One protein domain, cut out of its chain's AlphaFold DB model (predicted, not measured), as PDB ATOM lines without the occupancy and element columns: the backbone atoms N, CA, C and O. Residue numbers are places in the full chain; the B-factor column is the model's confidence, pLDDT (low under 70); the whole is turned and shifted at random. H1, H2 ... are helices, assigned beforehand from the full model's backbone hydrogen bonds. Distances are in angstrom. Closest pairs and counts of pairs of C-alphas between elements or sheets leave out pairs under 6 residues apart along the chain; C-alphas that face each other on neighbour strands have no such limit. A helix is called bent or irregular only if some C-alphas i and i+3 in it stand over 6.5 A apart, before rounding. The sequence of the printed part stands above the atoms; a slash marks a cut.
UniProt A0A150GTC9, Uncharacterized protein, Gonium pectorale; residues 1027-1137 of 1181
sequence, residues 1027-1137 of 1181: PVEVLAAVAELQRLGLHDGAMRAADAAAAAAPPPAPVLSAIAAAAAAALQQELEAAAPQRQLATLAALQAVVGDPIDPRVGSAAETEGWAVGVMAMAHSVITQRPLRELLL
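This is residues 1027 to 1137 of the 1181 residues of an uncharacterized protein of Gonium pectorale (UniProt A0A150GTC9). An up-and-down bundle of four roughly aligned helices, H1, H3, H4 and H5, makes the body; H2 extends the rod beyond one end of the bundle, and the short H6 lies at the other end. The loop after H2 sticks out with residues 1052 to 1058, of which 1052 belongs to H2, and folds back to H3. The printed part has 111 residues with six named helices, H1 to H6 in chain order, and no named strand; its class is all helix. The whole is loose, with a radius of gyration of the C-alphas of 16.4 A, and it spans 59 by 28 by 19 A.

The longest helix, H5, residues 1109 to 1128, touches H3, residues 1063 to 1081, at a shallow tilt of 13 degrees, the same way; the closest C-alphas, of Ala 1072 and Val 1119, are 6.3 A apart. H5 also touches H4, residues 1084 to 1098, opposite ways at 9 degrees, a shallow tilt, and the two form a helical hairpin; the closest C-alphas, of Val 1098 and Ala 1116, are 6.7 A apart. H1, residues 1027 to 1039, touches H3, the hub, opposite ways at a shallow tilt of 31 degrees, with the C-alphas of Pro 1027 and Ala 1071 closest at 4.9 A. H1 touches H4 the same way at a shallow tilt of 11 degrees, closest at the C-alphas of Ala 1032 and Val 1097, 5.6 A. H2, residues 1044 to 1052, and H3 form a helical hairpin but only just touch, with 3 pairs of C-alphas within 8 A; H3 does so with residues 1063 to 1065 alone, and the C-alphas of Asp 1044 and Leu 1064 are closest at 6.3 A. H6, residues 1132 to 1137, is close to H4 but not clearly touching: the closest C-alphas, of Pro 1084 and Leu 1135, are 6.3 A apart. H2 and H6 are apart. Every O i to N i+4 pair is within hydrogen-bond range in H1, H2, H3, H4 and H6, and 13 of 16 in H5.

H1 begins at C-alpha 1027, (-33.073, 13.352, -7.093). H5 measures 27.6 A, H3 27.4 A, H4 20.5 A and H1 18.5 A from first to last C-alpha. H5 is irregular, but only just: C-alphas 1112 and 1115 are 6.6 A apart. H6 ends at C-alpha 1137, (-8.557, 15.797, 3.516).

The C-alphas farthest apart, of Ala 1056 and Leu 1137, are 59.6 A apart. The printed part has no cut, and no link is long. Mean pLDDT of the printed part is 78.3; it is under 70 at residues 1055 to 1060, 1100 to 1113, 1130 and 1132 to 1137.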
ATOM      1  N   PRO A1027     -32.418  12.124  -7.542       91.62
ATOM      2  CA  PRO A1027     -33.073  13.352  -7.093       91.62
ATOM      3  C   PRO A1027     -32.621  14.612  -7.852       91.62
ATOM      4  O   PRO A1027     -33.439  15.469  -8.184       91.62
ATOM      5  N   VAL A1028     -31.335  14.687  -8.222       90.69
ATOM      6  CA  VAL A1028     -30.779  15.771  -9.057       90.69
ATOM      7  C   VAL A1028     -31.421  15.825 -10.444       90.69
ATOM      8  O   VAL A1028     -31.693  16.911 -10.950       90.69
ATOM      9  N   GLU A1029     -31.699  14.677 -11.062       90.69
ATOM     10  CA  GLU A1029     -32.354  14.611 -12.372       90.69
ATOM     11  C   GLU A1029     -33.812  15.074 -12.296       90.69
ATOM     12  O   GLU A1029     -34.288  15.762 -13.199       90.69
ATOM     13  N   VAL A1030     -34.518  14.744 -11.208       92.44
ATOM     14  CA  VAL A1030     -35.892  15.217 -10.973       92.44
ATOM     15  C   VAL A1030     -35.910  16.734 -10.801       92.44
ATOM     16  O   VAL A1030     -36.716  17.413 -11.435       92.44
ATOM     17  N   LEU A1031     -34.986  17.285 -10.009       91.25
ATOM     18  CA  LEU A1031     -34.852  18.734  -9.827       91.25
ATOM     19  C   LEU A1031     -34.475  19.438 -11.140       91.25
ATOM     20  O   LEU A1031     -35.016  20.503 -11.439       91.25
ATOM     21  N   ALA A1032     -33.624  18.822 -11.964       88.94
ATOM     22  CA  ALA A1032     -33.305  19.324 -13.298       88.94
ATOM     23  C   ALA A1032     -34.522  19.353 -14.223       88.94
ATOM     24  O   ALA A1032     -34.748  20.343 -14.917       88.94
ATOM     25  N   ALA A1033     -35.343  18.306 -14.194       90.56
ATOM     26  CA  ALA A1033     -36.582  18.257 -14.956       90.56
ATOM     27  C   ALA A1033     -37.588  19.325 -14.499       90.56
ATOM     28  O   ALA A1033     -38.220  19.964 -15.340       90.56
ATOM     29  N   VAL A1034     -37.716  19.557 -13.187       92.00
ATOM     30  CA  VAL A1034     -38.569  20.624 -12.638       92.00
ATOM     31  C   VAL A1034     -38.079  22.002 -13.090       92.00
ATOM     32  O   VAL A1034     -38.890  22.809 -13.546       92.00
ATOM     33  N   ALA A1035     -36.770  22.260 -13.027       88.75
ATOM     34  CA  ALA A1035     -36.189  23.510 -13.509       88.75
ATOM     35  C   ALA A1035     -36.462  23.726 -15.008       88.75
ATOM     36  O   ALA A1035     -36.853  24.817 -15.419       88.75
ATOM     37  N   GLU A1036     -36.327  22.683 -15.830       89.25
ATOM     38  CA  GLU A1036     -36.646  22.751 -17.261       89.25
ATOM     39  C   GLU A1036     -38.140  22.994 -17.526       89.25
ATOM     40  O   GLU A1036     -38.490  23.809 -18.379       89.25
ATOM     41  N   LEU A1037     -39.043  22.366 -16.767       91.38
ATOM     42  CA  LEU A1037     -40.484  22.629 -16.869       91.38
ATOM     43  C   LEU A1037     -40.826  24.088 -16.537       91.38
ATOM     44  O   LEU A1037     -41.633  24.701 -17.238       91.38
ATOM     45  N   GLN A1038     -40.174  24.661 -15.526       90.19
ATOM     46  CA  GLN A1038     -40.325  26.073 -15.174       90.19
ATOM     47  C   GLN A1038     -39.763  26.999 -16.254       90.19
ATOM     48  O   GLN A1038     -40.429  27.962 -16.627       90.19
ATOM     49  N   ARG A1039     -38.591  26.689 -16.826       87.50
ATOM     50  CA  ARG A1039     -38.027  27.438 -17.967       87.50
ATOM     51  C   ARG A1039     -38.946  27.415 -19.190       87.50
ATOM     52  O   ARG A1039     -38.989  28.384 -19.942       87.50
ATOM     53  N   LEU A1040     -39.704  26.335 -19.379       88.62
ATOM     54  CA  LEU A1040     -40.714  26.209 -20.433       88.62
ATOM     55  C   LEU A1040     -42.062  26.876 -20.080       88.62
ATOM     56  O   LEU A1040     -43.008  26.775 -20.863       88.62
ATOM     57  N   GLY A1041     -42.155  27.574 -18.941       89.69
ATOM     58  CA  GLY A1041     -43.319  28.362 -18.526       89.69
ATOM     59  C   GLY A1041     -44.349  27.607 -17.682       89.69
ATOM     60  O   GLY A1041     -45.444  28.129 -17.449       89.69
ATOM     61  N   LEU A1042     -44.048  26.387 -17.216       90.62
ATOM     62  CA  LEU A1042     -44.900  25.687 -16.255       90.62
ATOM     63  C   LEU A1042     -44.551  26.133 -14.830       90.62
ATOM     64  O   LEU A1042     -43.562  25.696 -14.249       90.62
ATOM     65  N   HIS A1043     -45.407  26.966 -14.247       89.88
ATOM     66  CA  HIS A1043     -45.358  27.331 -12.829       89.88
ATOM     67  C   HIS A1043     -46.671  26.932 -12.148       89.88
ATOM     68  O   HIS A1043     -47.717  26.873 -12.803       89.88
ATOM     69  N   ASP A1044     -46.663  26.707 -10.829       85.00
ATOM     70  CA  ASP A1044     -47.887  26.350 -10.091       85.00
ATOM     71  C   ASP A1044     -48.972  27.441 -10.213       85.00
ATOM     72  O   ASP A1044     -50.165  27.144 -10.248       85.00
ATOM     73  N   GLY A1045     -48.580  28.714 -10.363       84.00
ATOM     74  CA  GLY A1045     -49.491  29.811 -10.714       84.00
ATOM     75  C   GLY A1045     -50.147  29.649 -12.093       84.00
ATOM     76  O   GLY A1045     -51.362  29.792 -12.214       84.00
ATOM     77  N   ALA A1046     -49.373  29.273 -13.117       82.06
ATOM     78  CA  ALA A1046     -49.884  29.033 -14.469       82.06
ATOM     79  C   ALA A1046     -50.841  27.831 -14.515       82.06
ATOM     80  O   ALA A1046     -51.851  27.864 -15.220       82.06
ATOM     81  N   MET A1047     -50.574  26.785 -13.723       82.19
ATOM     82  CA  MET A1047     -51.508  25.668 -13.579       82.19
ATOM     83  C   MET A1047     -52.810  26.116 -12.914       82.19
ATOM     84  O   MET A1047     -53.873  25.867 -13.477       82.19
ATOM     85  N   ARG A1048     -52.734  26.848 -11.795       82.44
ATOM     86  CA  ARG A1048     -53.916  27.368 -11.090       82.44
ATOM     87  C   ARG A1048     -54.768  28.282 -11.969       82.44
ATOM     88  O   ARG A1048     -55.985  28.138 -11.977       82.44
ATOM     89  N   ALA A1049     -54.149  29.175 -12.742       83.00
ATOM     90  CA  ALA A1049     -54.861  30.074 -13.650       83.00
ATOM     91  C   ALA A1049     -55.622  29.313 -14.749       83.00
ATOM     92  O   ALA A1049     -56.769  29.635 -15.051       83.00
ATOM     93  N   ALA A1050     -55.010  28.274 -15.321       82.12
ATOM     94  CA  ALA A1050     -55.659  27.455 -16.339       82.12
ATOM     95  C   ALA A1050     -56.743  26.517 -15.771       82.12
ATOM     96  O   ALA A1050     -57.730  26.270 -16.459       82.12
ATOM     97  N   ASP A1051     -56.616  26.043 -14.525       79.75
ATOM     98  CA  ASP A1051     -57.675  25.268 -13.850       79.75
ATOM     99  C   ASP A1051     -58.857  26.153 -13.438       79.75
ATOM    100  O   ASP A1051     -60.011  25.777 -13.638       79.75
ATOM    101  N   ALA A1052     -58.582  27.372 -12.962       81.62
ATOM    102  CA  ALA A1052     -59.609  28.369 -12.664       81.62
ATOM    103  C   ALA A1052     -60.450  28.723 -13.905       81.62
ATOM    104  O   ALA A1052     -61.650  28.963 -13.790       81.62
ATOM    105  N   ALA A1053     -59.843  28.693 -15.096       78.31
ATOM    106  CA  ALA A1053     -60.534  28.917 -16.363       78.31
ATOM    107  C   ALA A1053     -61.396  27.721 -16.837       78.31
ATOM    108  O   ALA A1053     -62.273  27.921 -17.676       78.31
ATOM    109  N   ALA A1054     -61.182  26.500 -16.324       76.94
ATOM    110  CA  ALA A1054     -61.861  25.271 -16.769       76.94
ATOM    111  C   ALA A1054     -63.078  24.829 -15.910       76.94
ATOM    112  O   ALA A1054     -63.810  23.945 -16.348       76.94
ATOM    113  N   ALA A1055     -63.340  25.501 -14.772       60.75
ATOM    114  CA  ALA A1055     -64.530  25.454 -13.888       60.75
ATOM    115  C   ALA A1055     -64.530  24.576 -12.596       60.75
ATOM    116  O   ALA A1055     -64.049  23.449 -12.551       60.75
ATOM    117  N   ALA A1056     -65.177  25.159 -11.565       53.75
ATOM    118  CA  ALA A1056     -65.872  24.673 -10.348       53.75
ATOM    119  C   ALA A1056     -65.273  23.621  -9.381       53.75
ATOM    120  O   ALA A1056     -65.928  23.311  -8.385       53.75
ATOM    121  N   ALA A1057     -64.068  23.095  -9.593       53.69
ATOM    122  CA  ALA A1057     -63.408  22.227  -8.608       53.69
ATOM    123  C   ALA A1057     -62.422  23.016  -7.713       53.69
ATOM    124  O   ALA A1057     -61.823  23.985  -8.186       53.69
ATOM    125  N   PRO A1058     -62.227  22.631  -6.430       64.19
ATOM    126  CA  PRO A1058     -61.193  23.225  -5.584       64.19
ATOM    127  C   PRO A1058     -59.809  23.062  -6.237       64.19
ATOM    128  O   PRO A1058     -59.554  22.029  -6.865       64.19
ATOM    129  N   PRO A1059     -58.917  24.063  -6.114       63.88
ATOM    130  CA  PRO A1059     -57.639  24.048  -6.810       63.88
ATOM    131  C   PRO A1059     -56.802  22.844  -6.349       63.88
ATOM    132  O   PRO A1059     -56.654  22.641  -5.139       63.88
ATOM    133  N   PRO A1060     -56.247  22.041  -7.273       69.38
ATOM    134  CA  PRO A1060     -55.342  20.961  -6.906       69.38
ATOM    135  C   PRO A1060     -54.093  21.521  -6.206       69.38
ATOM    136  O   PRO A1060     -53.674  22.656  -6.452       69.38
ATOM    137  N   ALA A1061     -53.497  20.719  -5.320       73.19
ATOM    138  CA  ALA A1061     -52.243  21.052  -4.646       73.19
ATOM    139  C   ALA A1061     -51.127  21.383  -5.668       73.19
ATOM    140  O   ALA A1061     -51.139  20.834  -6.773       73.19
ATOM    141  N   PRO A1062     -50.162  22.265  -5.325       81.38
ATOM    142  CA  PRO A1062     -49.087  22.671  -6.233       81.38
ATOM    143  C   PRO A1062     -48.201  21.474  -6.607       81.38
ATOM    144  O   PRO A1062     -47.374  21.020  -5.815       81.38
ATOM    145  N   VAL A1063     -48.406  20.935  -7.812       84.12
ATOM    146  CA  VAL A1063     -47.780  19.684  -8.263       84.12
ATOM    147  C   VAL A1063     -46.272  19.853  -8.433       84.12
ATOM    148  O   VAL A1063     -45.524  18.978  -8.007       84.12
ATOM    149  N   LEU A1064     -45.797  20.969  -9.003       88.38
ATOM    150  CA  LEU A1064     -44.358  21.157  -9.230       88.38
ATOM    151  C   LEU A1064     -43.602  21.412  -7.932       88.38
ATOM    152  O   LEU A1064     -42.564  20.789  -7.712       88.38
ATOM    153  N   SER A1065     -44.130  22.269  -7.055       88.88
ATOM    154  CA  SER A1065     -43.523  22.501  -5.739       88.88
ATOM    155  C   SER A1065     -43.494  21.225  -4.894       88.88
ATOM    156  O   SER A1065     -42.513  20.985  -4.197       88.88
ATOM    157  N   ALA A1066     -44.520  20.370  -4.986       89.00
ATOM    158  CA  ALA A1066     -44.536  19.086  -4.287       89.00
ATOM    159  C   ALA A1066     -43.477  18.108  -4.827       89.00
ATOM    160  O   ALA A1066     -42.760  17.500  -4.032       89.00
ATOM    161  N   ILE A1067     -43.328  17.990  -6.156       90.25
ATOM    162  CA  ILE A1067     -42.265  17.174  -6.776       90.25
ATOM    163  C   ILE A1067     -40.885  17.702  -6.363       90.25
ATOM    164  O   ILE A1067     -40.027  16.919  -5.958       90.25
ATOM    165  N   ALA A1068     -40.678  19.020  -6.431       90.19
ATOM    166  CA  ALA A1068     -39.419  19.660  -6.059       90.19
ATOM    167  C   ALA A1068     -39.075  19.431  -4.584       90.19
ATOM    168  O   ALA A1068     -37.943  19.075  -4.273       90.19
ATOM    169  N   ALA A1069     -40.045  19.582  -3.679       89.31
ATOM    170  CA  ALA A1069     -39.847  19.358  -2.250       89.31
ATOM    171  C   ALA A1069     -39.518  17.890  -1.936       89.31
ATOM    172  O   ALA A1069     -38.596  17.622  -1.168       89.31
ATOM    173  N   ALA A1070     -40.219  16.938  -2.563       89.56
ATOM    174  CA  ALA A1070     -39.942  15.513  -2.398       89.56
ATOM    175  C   ALA A1070     -38.544  15.138  -2.922       89.56
ATOM    176  O   ALA A1070     -37.791  14.443  -2.239       89.56
ATOM    177  N   ALA A1071     -38.166  15.641  -4.101       90.38
ATOM    178  CA  ALA A1071     -36.841  15.417  -4.671       90.38
ATOM    179  C   ALA A1071     -35.732  16.096  -3.850       90.38
ATOM    180  O   ALA A1071     -34.677  15.506  -3.647       90.38
ATOM    181  N   ALA A1072     -35.966  17.298  -3.323       90.12
ATOM    182  CA  ALA A1072     -35.023  17.976  -2.438       90.12
ATOM    183  C   ALA A1072     -34.790  17.190  -1.138       90.12
ATOM    184  O   ALA A1072     -33.643  17.006  -0.739       90.12
ATOM    185  N   ALA A1073     -35.854  16.662  -0.524       91.06
ATOM    186  CA  ALA A1073     -35.744  15.821   0.666       91.06
ATOM    187  C   ALA A1073     -34.971  14.519   0.386       91.06
ATOM    188  O   ALA A1073     -34.105  14.134   1.170       91.06
ATOM    189  N   ALA A1074     -35.228  13.864  -0.753       89.88
ATOM    190  CA  ALA A1074     -34.476  12.678  -1.170       89.88
ATOM    191  C   ALA A1074     -32.996  13.000  -1.449       89.88
ATOM    192  O   ALA A1074     -32.109  12.268  -1.017       89.88
ATOM    193  N   LEU A1075     -32.715  14.128  -2.113       91.75
ATOM    194  CA  LEU A1075     -31.352  14.602  -2.358       91.75
ATOM    195  C   LEU A1075     -30.607  14.877  -1.050       91.75
ATOM    196  O   LEU A1075     -29.428  14.552  -0.936       91.75
ATOM    197  N   GLN A1076     -31.284  15.470  -0.066       91.56
ATOM    198  CA  GLN A1076     -30.712  15.715   1.251       91.56
ATOM    199  C   GLN A1076     -30.261  14.403   1.905       91.56
ATOM    200  O   GLN A1076     -29.113  14.303   2.333       91.56
ATOM    201  N   GLN A1077     -31.122  13.382   1.905       91.25
ATOM    202  CA  GLN A1077     -30.795  12.059   2.445       91.25
ATOM    203  C   GLN A1077     -29.623  11.401   1.700       91.25
ATOM    204  O   GLN A1077     -28.726  10.838   2.328       91.25
ATOM    205  N   GLU A1078     -29.589  11.497   0.364       91.31
ATOM    206  CA  GLU A1078     -28.468  10.987  -0.436       91.31
ATOM    207  C   GLU A1078     -27.154  11.707  -0.119       91.31
ATOM    208  O   GLU A1078     -26.115  11.059   0.009       91.31
ATOM    209  N   LEU A1079     -27.182  13.035   0.021       89.56
ATOM    210  CA  LEU A1079     -26.006  13.828   0.366       89.56
ATOM    211  C   LEU A1079     -25.508  13.508   1.775       89.56
ATOM    212  O   LEU A1079     -24.306  13.340   1.951       89.56
ATOM    213  N   GLU A1080     -26.394  13.362   2.761       90.56
ATOM    214  CA  GLU A1080     -26.026  12.987   4.134       90.56
ATOM    215  C   GLU A1080     -25.326  11.613   4.188       90.56
ATOM    216  O   GLU A1080     -24.342  11.443   4.920       90.56
ATOM    217  N   ALA A1081     -25.776  10.664   3.354       88.69
ATOM    218  CA  ALA A1081     -25.230   9.310   3.255       88.69
ATOM    219  C   ALA A1081     -23.984   9.180   2.350       88.69
ATOM    220  O   ALA A1081     -23.222   8.218   2.479       88.69
ATOM    221  N   ALA A1082     -23.763  10.106   1.413       88.19
ATOM    222  CA  ALA A1082     -22.692  10.021   0.422       88.19
ATOM    223  C   ALA A1082     -21.303  10.386   0.981       88.19
ATOM    224  O   ALA A1082     -21.145  11.220   1.871       88.19
ATOM    225  N   ALA A1083     -20.257   9.795   0.394       90.38
ATOM    226  CA  ALA A1083     -18.874  10.204   0.641       90.38
ATOM    227  C   ALA A1083     -18.593  11.615   0.070       90.38
ATOM    228  O   ALA A1083     -19.201  11.982  -0.943       90.38
ATOM    229  N   PRO A1084     -17.632  12.382   0.629       85.81
ATOM    230  CA  PRO A1084     -17.369  13.770   0.229       85.81
ATOM    231  C   PRO A1084     -17.142  13.983  -1.274       85.81
ATOM    232  O   PRO A1084     -17.655  14.937  -1.853       85.81
ATOM    233  N   GLN A1085     -16.434  13.073  -1.952       81.94
ATOM    234  CA  GLN A1085     -16.199  13.175  -3.398       81.94
ATOM    235  C   GLN A1085     -17.504  13.063  -4.200       81.94
ATOM    236  O   GLN A1085     -17.709  13.787  -5.174       81.94
ATOM    237  N   ARG A1086     -18.415  12.182  -3.771       84.00
ATOM    238  CA  ARG A1086     -19.729  12.015  -4.398       84.00
ATOM    239  C   ARG A1086     -20.649  13.196  -4.080       84.00
ATOM    240  O   ARG A1086     -21.385  13.617  -4.967       84.00
ATOM    241  N   GLN A1087     -20.564  13.779  -2.882       85.81
ATOM    242  CA  GLN A1087     -21.266  15.024  -2.535       85.81
ATOM    243  C   GLN A1087     -20.832  16.183  -3.449       85.81
ATOM    244  O   GLN A1087     -21.683  16.862  -4.015       85.81
ATOM    245  N   LEU A1088     -19.523  16.360  -3.668       83.94
ATOM    246  CA  LEU A1088     -18.980  17.393  -4.561       83.94
ATOM    247  C   LEU A1088     -19.384  17.186  -6.026       83.94
ATOM    248  O   LEU A1088     -19.771  18.143  -6.693       83.94
ATOM    249  N   ALA A1089     -19.351  15.947  -6.525       84.06
ATOM    250  CA  ALA A1089     -19.835  15.635  -7.873       84.06
ATOM    251  C   ALA A1089     -21.341  15.924  -8.025       84.06
ATOM    252  O   ALA A1089     -21.775  16.462  -9.042       84.06
ATOM    253  N   THR A1090     -22.129  15.616  -6.990       85.38
ATOM    254  CA  THR A1090     -23.576  15.879  -6.949       85.38
ATOM    255  C   THR A1090     -23.865  17.381  -6.908       85.38
ATOM    256  O   THR A1090     -24.728  17.849  -7.644       85.38
ATOM    257  N   LEU A1091     -23.100  18.158  -6.131       83.56
ATOM    258  CA  LEU A1091     -23.163  19.622  -6.143       83.56
ATOM    259  C   LEU A1091     -22.799  20.208  -7.504       83.56
ATOM    260  O   LEU A1091     -23.488  21.106  -7.969       83.56
ATOM    261  N   ALA A1092     -21.733  19.724  -8.143       83.94
ATOM    262  CA  ALA A1092     -21.330  20.206  -9.459       83.94
ATOM    263  C   ALA A1092     -22.428  19.944 -10.503       83.94
ATOM    264  O   ALA A1092     -22.736  20.820 -11.310       83.94
ATOM    265  N   ALA A1093     -23.072  18.773 -10.444       81.38
ATOM    266  CA  ALA A1093     -24.231  18.458 -11.273       81.38
ATOM    267  C   ALA A1093     -25.429  19.373 -10.957       81.38
ATOM    268  O   ALA A1093     -26.035  19.923 -11.874       81.38
ATOM    269  N   LEU A1094     -25.737  19.600  -9.676       83.50
ATOM    270  CA  LEU A1094     -26.805  20.502  -9.234       83.50
ATOM    271  C   LEU A1094     -26.545  21.952  -9.682       83.50
ATOM    272  O   LEU A1094     -27.442  22.630 -10.172       83.50
ATOM    273  N   GLN A1095     -25.301  22.419  -9.584       83.81
ATOM    274  CA  GLN A1095     -24.892  23.753 -10.007       83.81
ATOM    275  C   GLN A1095     -24.940  23.907 -11.531       83.81
ATOM    276  O   GLN A1095     -25.347  24.958 -12.011       83.81
ATOM    277  N   ALA A1096     -24.602  22.868 -12.301       79.38
ATOM    278  CA  ALA A1096     -24.781  22.869 -13.754       79.38
ATOM    279  C   ALA A1096     -26.263  22.957 -14.157       79.38
ATOM    280  O   ALA A1096     -26.604  23.552 -15.175       79.38
ATOM    281  N   VAL A1097     -27.153  22.392 -13.338       74.06
ATOM    282  CA  VAL A1097     -28.604  22.439 -13.542       74.06
ATOM    283  C   VAL A1097     -29.183  23.814 -13.188       74.06
ATOM    284  O   VAL A1097     -29.992  24.352 -13.950       74.06
ATOM    285  N   VAL A1098     -28.770  24.389 -12.055       76.31
ATOM    286  CA  VAL A1098     -29.299  25.655 -11.512       76.31
ATOM    287  C   VAL A1098     -28.638  26.887 -12.144       76.31
ATOM    288  O   VAL A1098     -29.287  27.915 -12.295       76.31
ATOM    289  N   GLY A1099     -27.369  26.791 -12.547       71.38
ATOM    290  CA  GLY A1099     -26.529  27.924 -12.956       71.38
ATOM    291  C   GLY A1099     -26.816  28.521 -14.336       71.38
ATOM    292  O   GLY A1099     -26.185  29.508 -14.702       71.38
ATOM    293  N   ASP A1100     -27.746  27.953 -15.101       68.00
ATOM    294  CA  ASP A1100     -28.171  28.504 -16.388       68.00
ATOM    295  C   ASP A1100     -29.252  29.579 -16.124       68.00
ATOM    296  O   ASP A1100     -30.357  29.214 -15.688       68.00
ATOM    297  N   PRO A1101     -28.945  30.886 -16.295       62.91
ATOM    298  CA  PRO A1101     -29.800  31.978 -15.832       62.91
ATOM    299  C   PRO A1101     -31.189  31.911 -16.476       62.91
ATOM    300  O   PRO A1101     -31.324  31.752 -17.691       62.91
ATOM    301  N   ILE A1102     -32.233  32.026 -15.650       58.62
ATOM    302  CA  ILE A1102     -33.625  32.090 -16.108       58.62
ATOM    303  C   ILE A1102     -33.804  33.388 -16.909       58.62
ATOM    304  O   ILE A1102     -33.350  34.447 -16.476       58.62
ATOM    305  N   ASP A1103     -34.447  33.313 -18.080       57.09
ATOM    306  CA  ASP A1103     -34.719  34.490 -18.915       57.09
ATOM    307  C   ASP A1103     -35.492  35.544 -18.087       57.09
ATOM    308  O   ASP A1103     -36.617  35.267 -17.655       57.09
ATOM    309  N   PRO A1104     -34.937  36.755 -17.869       53.62
ATOM    310  CA  PRO A1104     -35.546  37.784 -17.021       53.62
ATOM    311  C   PRO A1104     -36.896  38.300 -17.548       53.62
ATOM    312  O   PRO A1104     -37.567  39.077 -16.872       53.62
ATOM    313  N   ARG A1105     -37.319  37.887 -18.750       57.34
ATOM    314  CA  ARG A1105     -38.624  38.229 -19.338       57.34
ATOM    315  C   ARG A1105     -39.794  37.403 -18.790       57.34
ATOM    316  O   ARG A1105     -40.940  37.721 -19.105       57.34
ATOM    317  N   VAL A1106     -39.549  36.369 -17.982       56.12
ATOM    318  CA  VAL A1106     -40.606  35.572 -17.337       56.12
ATOM    319  C   VAL A1106     -40.995  36.234 -16.005       56.12
ATOM    320  O   VAL A1106     -40.230  36.241 -15.046       56.12
ATOM    321  N   GLY A1107     -42.182  36.845 -15.958       47.09
ATOM    322  CA  GLY A1107     -42.627  37.815 -14.940       47.09
ATOM    323  C   GLY A1107     -42.875  37.328 -13.501       47.09
ATOM    324  O   GLY A1107     -43.731  37.896 -12.829       47.09
ATOM    325  N   SER A1108     -42.151  36.328 -12.995       50.25
ATOM    326  CA  SER A1108     -42.190  35.938 -11.574       50.25
ATOM    327  C   SER A1108     -40.849  35.395 -11.063       50.25
ATOM    328  O   SER A1108     -40.818  34.376 -10.370       50.25
ATOM    329  N   ALA A1109     -39.738  36.068 -11.391       52.12
ATOM    330  CA  ALA A1109     -38.383  35.663 -10.990       52.12
ATOM    331  C   ALA A1109     -38.279  35.256  -9.502       52.12
ATOM    332  O   ALA A1109     -37.651  34.248  -9.186       52.12
ATOM    333  N   ALA A1110     -39.007  35.948  -8.616       56.19
ATOM    334  CA  ALA A1110     -39.005  35.711  -7.173       56.19
ATOM    335  C   ALA A1110     -39.504  34.315  -6.726       56.19
ATOM    336  O   ALA A1110     -38.999  33.790  -5.736       56.19
ATOM    337  N   GLU A1111     -40.461  33.685  -7.422       56.72
ATOM    338  CA  GLU A1111     -40.980  32.356  -7.027       56.72
ATOM    339  C   GLU A1111     -40.132  31.207  -7.596       56.72
ATOM    340  O   GLU A1111     -39.907  30.197  -6.927       56.72
ATOM    341  N   THR A1112     -39.616  31.364  -8.817       56.16
ATOM    342  CA  THR A1112     -38.733  30.380  -9.463       56.16
ATOM    343  C   THR A1112     -37.344  30.318  -8.836       56.16
ATOM    344  O   THR A1112     -36.772  29.235  -8.752       56.16
ATOM    345  N   GLU A1113     -36.812  31.444  -8.352       61.50
ATOM    346  CA  GLU A1113     -35.528  31.462  -7.644       61.50
ATOM    347  C   GLU A1113     -35.636  30.861  -6.234       61.50
ATOM    348  O   GLU A1113     -34.687  30.240  -5.762       61.50
ATOM    349  N   GLY A1114     -36.801  30.956  -5.581       71.00
ATOM    350  CA  GLY A1114     -36.968  30.585  -4.171       71.00
ATOM    351  C   GLY A1114     -36.618  29.130  -3.838       71.00
ATOM    352  O   GLY A1114     -35.878  28.876  -2.888       71.00
ATOM    353  N   TRP A1115     -37.096  28.158  -4.622       78.12
ATOM    354  CA  TRP A1115     -36.792  26.745  -4.352       78.12
ATOM    355  C   TRP A1115     -35.374  26.368  -4.792       78.12
ATOM    356  O   TRP A1115     -34.722  25.605  -4.090       78.12
ATOM    357  N   ALA A1116     -34.867  26.905  -5.908       75.06
ATOM    358  CA  ALA A1116     -33.529  26.572  -6.399       75.06
ATOM    359  C   ALA A1116     -32.455  27.110  -5.438       75.06
ATOM    360  O   ALA A1116     -31.523  26.393  -5.072       75.06
ATOM    361  N   VAL A1117     -32.649  28.340  -4.946       78.25
ATOM    362  CA  VAL A1117     -31.848  28.941  -3.871       78.25
ATOM    363  C   VAL A1117     -31.999  28.142  -2.577       78.25
ATOM    364  O   VAL A1117     -30.996  27.864  -1.925       78.25
ATOM    365  N   GLY A1118     -33.212  27.697  -2.234       79.38
ATOM    366  CA  GLY A1118     -33.464  26.838  -1.075       79.38
ATOM    367  C   GLY A1118     -32.741  25.486  -1.138       79.38
ATOM    368  O   GLY A1118     -32.119  25.082  -0.159       79.38
ATOM    369  N   VAL A1119     -32.747  24.810  -2.290       79.00
ATOM    370  CA  VAL A1119     -32.055  23.527  -2.506       79.00
ATOM    371  C   VAL A1119     -30.537  23.712  -2.496       79.00
ATOM    372  O   VAL A1119     -29.834  22.902  -1.894       79.00
ATOM    373  N   MET A1120     -30.016  24.788  -3.095       79.62
ATOM    374  CA  MET A1120     -28.588  25.120  -3.018       79.62
ATOM    375  C   MET A1120     -28.161  25.451  -1.582       79.62
ATOM    376  O   MET A1120     -27.125  24.967  -1.132       79.62
ATOM    377  N   ALA A1121     -28.963  26.219  -0.839       79.19
ATOM    378  CA  ALA A1121     -28.706  26.543   0.563       79.19
ATOM    379  C   ALA A1121     -28.769  25.297   1.462       79.19
ATOM    380  O   ALA A1121     -27.914  25.126   2.329       79.19
ATOM    381  N   MET A1122     -29.725  24.396   1.219       85.75
ATOM    382  CA  MET A1122     -29.831  23.095   1.885       85.75
ATOM    383  C   MET A1122     -28.604  22.223   1.598       85.75
ATOM    384  O   MET A1122     -27.959  21.755   2.535       85.75
ATOM    385  N   ALA A1123     -28.238  22.037   0.326       78.38
ATOM    386  CA  ALA A1123     -27.080  21.233  -0.060       78.38
ATOM    387  C   ALA A1123     -25.776  21.805   0.524       78.38
ATOM    388  O   ALA A1123     -24.949  21.060   1.046       78.38
ATOM    389  N   HIS A1124     -25.625  23.133   0.516       77.31
ATOM    390  CA  HIS A1124     -24.504  23.819   1.153       77.31
ATOM    391  C   HIS A1124     -24.510  23.616   2.678       77.31
ATOM    392  O   HIS A1124     -23.477  23.276   3.249       77.31
ATOM    393  N   SER A1125     -25.672  23.720   3.336       80.81
ATOM    394  CA  SER A1125     -25.831  23.472   4.776       80.81
ATOM    395  C   SER A1125     -25.387  22.059   5.169       80.81
ATOM    396  O   SER A1125     -24.550  21.924   6.060       80.81
ATOM    397  N   VAL A1126     -25.863  21.015   4.476       78.81
ATOM    398  CA  VAL A1126     -25.487  19.604   4.728       78.81
ATOM    399  C   VAL A1126     -23.971  19.402   4.660       78.81
ATOM    400  O   VAL A1126     -23.388  18.685   5.471       78.81
ATOM    401  N   ILE A1127     -23.313  20.077   3.721       73.38
ATOM    402  CA  ILE A1127     -21.868  19.958   3.500       73.38
ATOM    403  C   ILE A1127     -21.082  20.737   4.558       73.38
ATOM    404  O   ILE A1127     -20.078  20.243   5.069       73.38
ATOM    405  N   THR A1128     -21.562  21.919   4.952       75.00
ATOM    406  CA  THR A1128     -20.931  22.742   5.998       75.00
ATOM    407  C   THR A1128     -21.102  22.193   7.419       75.00
ATOM    408  O   THR A1128     -20.354  22.593   8.307       75.00
ATOM    409  N   GLN A1129     -22.044  21.269   7.650       74.62
ATOM    410  CA  GLN A1129     -22.245  20.618   8.952       74.62
ATOM    411  C   GLN A1129     -21.200  19.535   9.275       74.62
ATOM    412  O   GLN A1129     -21.093  19.125  10.431       74.62
ATOM    413  N   ARG A1130     -20.391  19.087   8.301       67.25
ATOM    414  CA  ARG A1130     -19.227  18.229   8.575       67.25
ATOM    415  C   ARG A1130     -17.983  19.068   8.885       67.25
ATOM    416  O   ARG A1130     -17.835  20.162   8.342       67.25
ATOM    417  N   PRO A1131     -17.046  18.574   9.720       70.19
ATOM    418  CA  PRO A1131     -15.826  19.311  10.020       70.19
ATOM    419  C   PRO A1131     -15.074  19.625   8.721       70.19
ATOM    420  O   PRO A1131     -14.690  18.708   7.997       70.19
ATOM    421  N   LEU A1132     -14.812  20.909   8.447       57.50
ATOM    422  CA  LEU A1132     -14.102  21.404   7.251       57.50
ATOM    423  C   LEU A1132     -12.804  20.618   6.953       57.50
ATOM    424  O   LEU A1132     -12.403  20.448   5.804       57.50
ATOM    425  N   ARG A1133     -12.179  20.076   8.005       57.62
ATOM    426  CA  ARG A1133     -10.998  19.208   7.961       57.62
ATOM    427  C   ARG A1133     -11.202  17.911   7.159       57.62
ATOM    428  O   ARG A1133     -10.277  17.511   6.463       57.62
ATOM    429  N   GLU A1134     -12.366  17.262   7.222       66.25
ATOM    430  CA  GLU A1134     -12.642  16.013   6.484       66.25
ATOM    431  C   GLU A1134     -12.825  16.257   4.981       66.25
ATOM    432  O   GLU A1134     -12.337  15.486   4.156       66.25
ATOM    433  N   LEU A1135     -13.464  17.372   4.622       60.47
ATOM    434  CA  LEU A1135     -13.633  17.807   3.233       60.47
ATOM    435  C   LEU A1135     -12.298  18.201   2.591       60.47
ATOM    436  O   LEU A1135     -12.013  17.800   1.463       60.47
ATOM    437  N   LEU A1136     -11.446  18.921   3.328       67.50
ATOM    438  CA  LEU A1136     -10.104  19.286   2.866       67.50
ATOM    439  C   LEU A1136      -9.178  18.061   2.736       67.50
ATOM    440  O   LEU A1136      -8.409  17.985   1.781       67.50
ATOM    441  N   LEU A1137      -9.291  17.068   3.629       66.94
ATOM    442  CA  LEU A1137      -8.557  15.797   3.516       66.94
ATOM    443  C   LEU A1137      -9.000  14.974   2.293       66.94
ATOM    444  O   LEU A1137      -8.158  14.398   1.607       66.94
TER     445      LEU A1137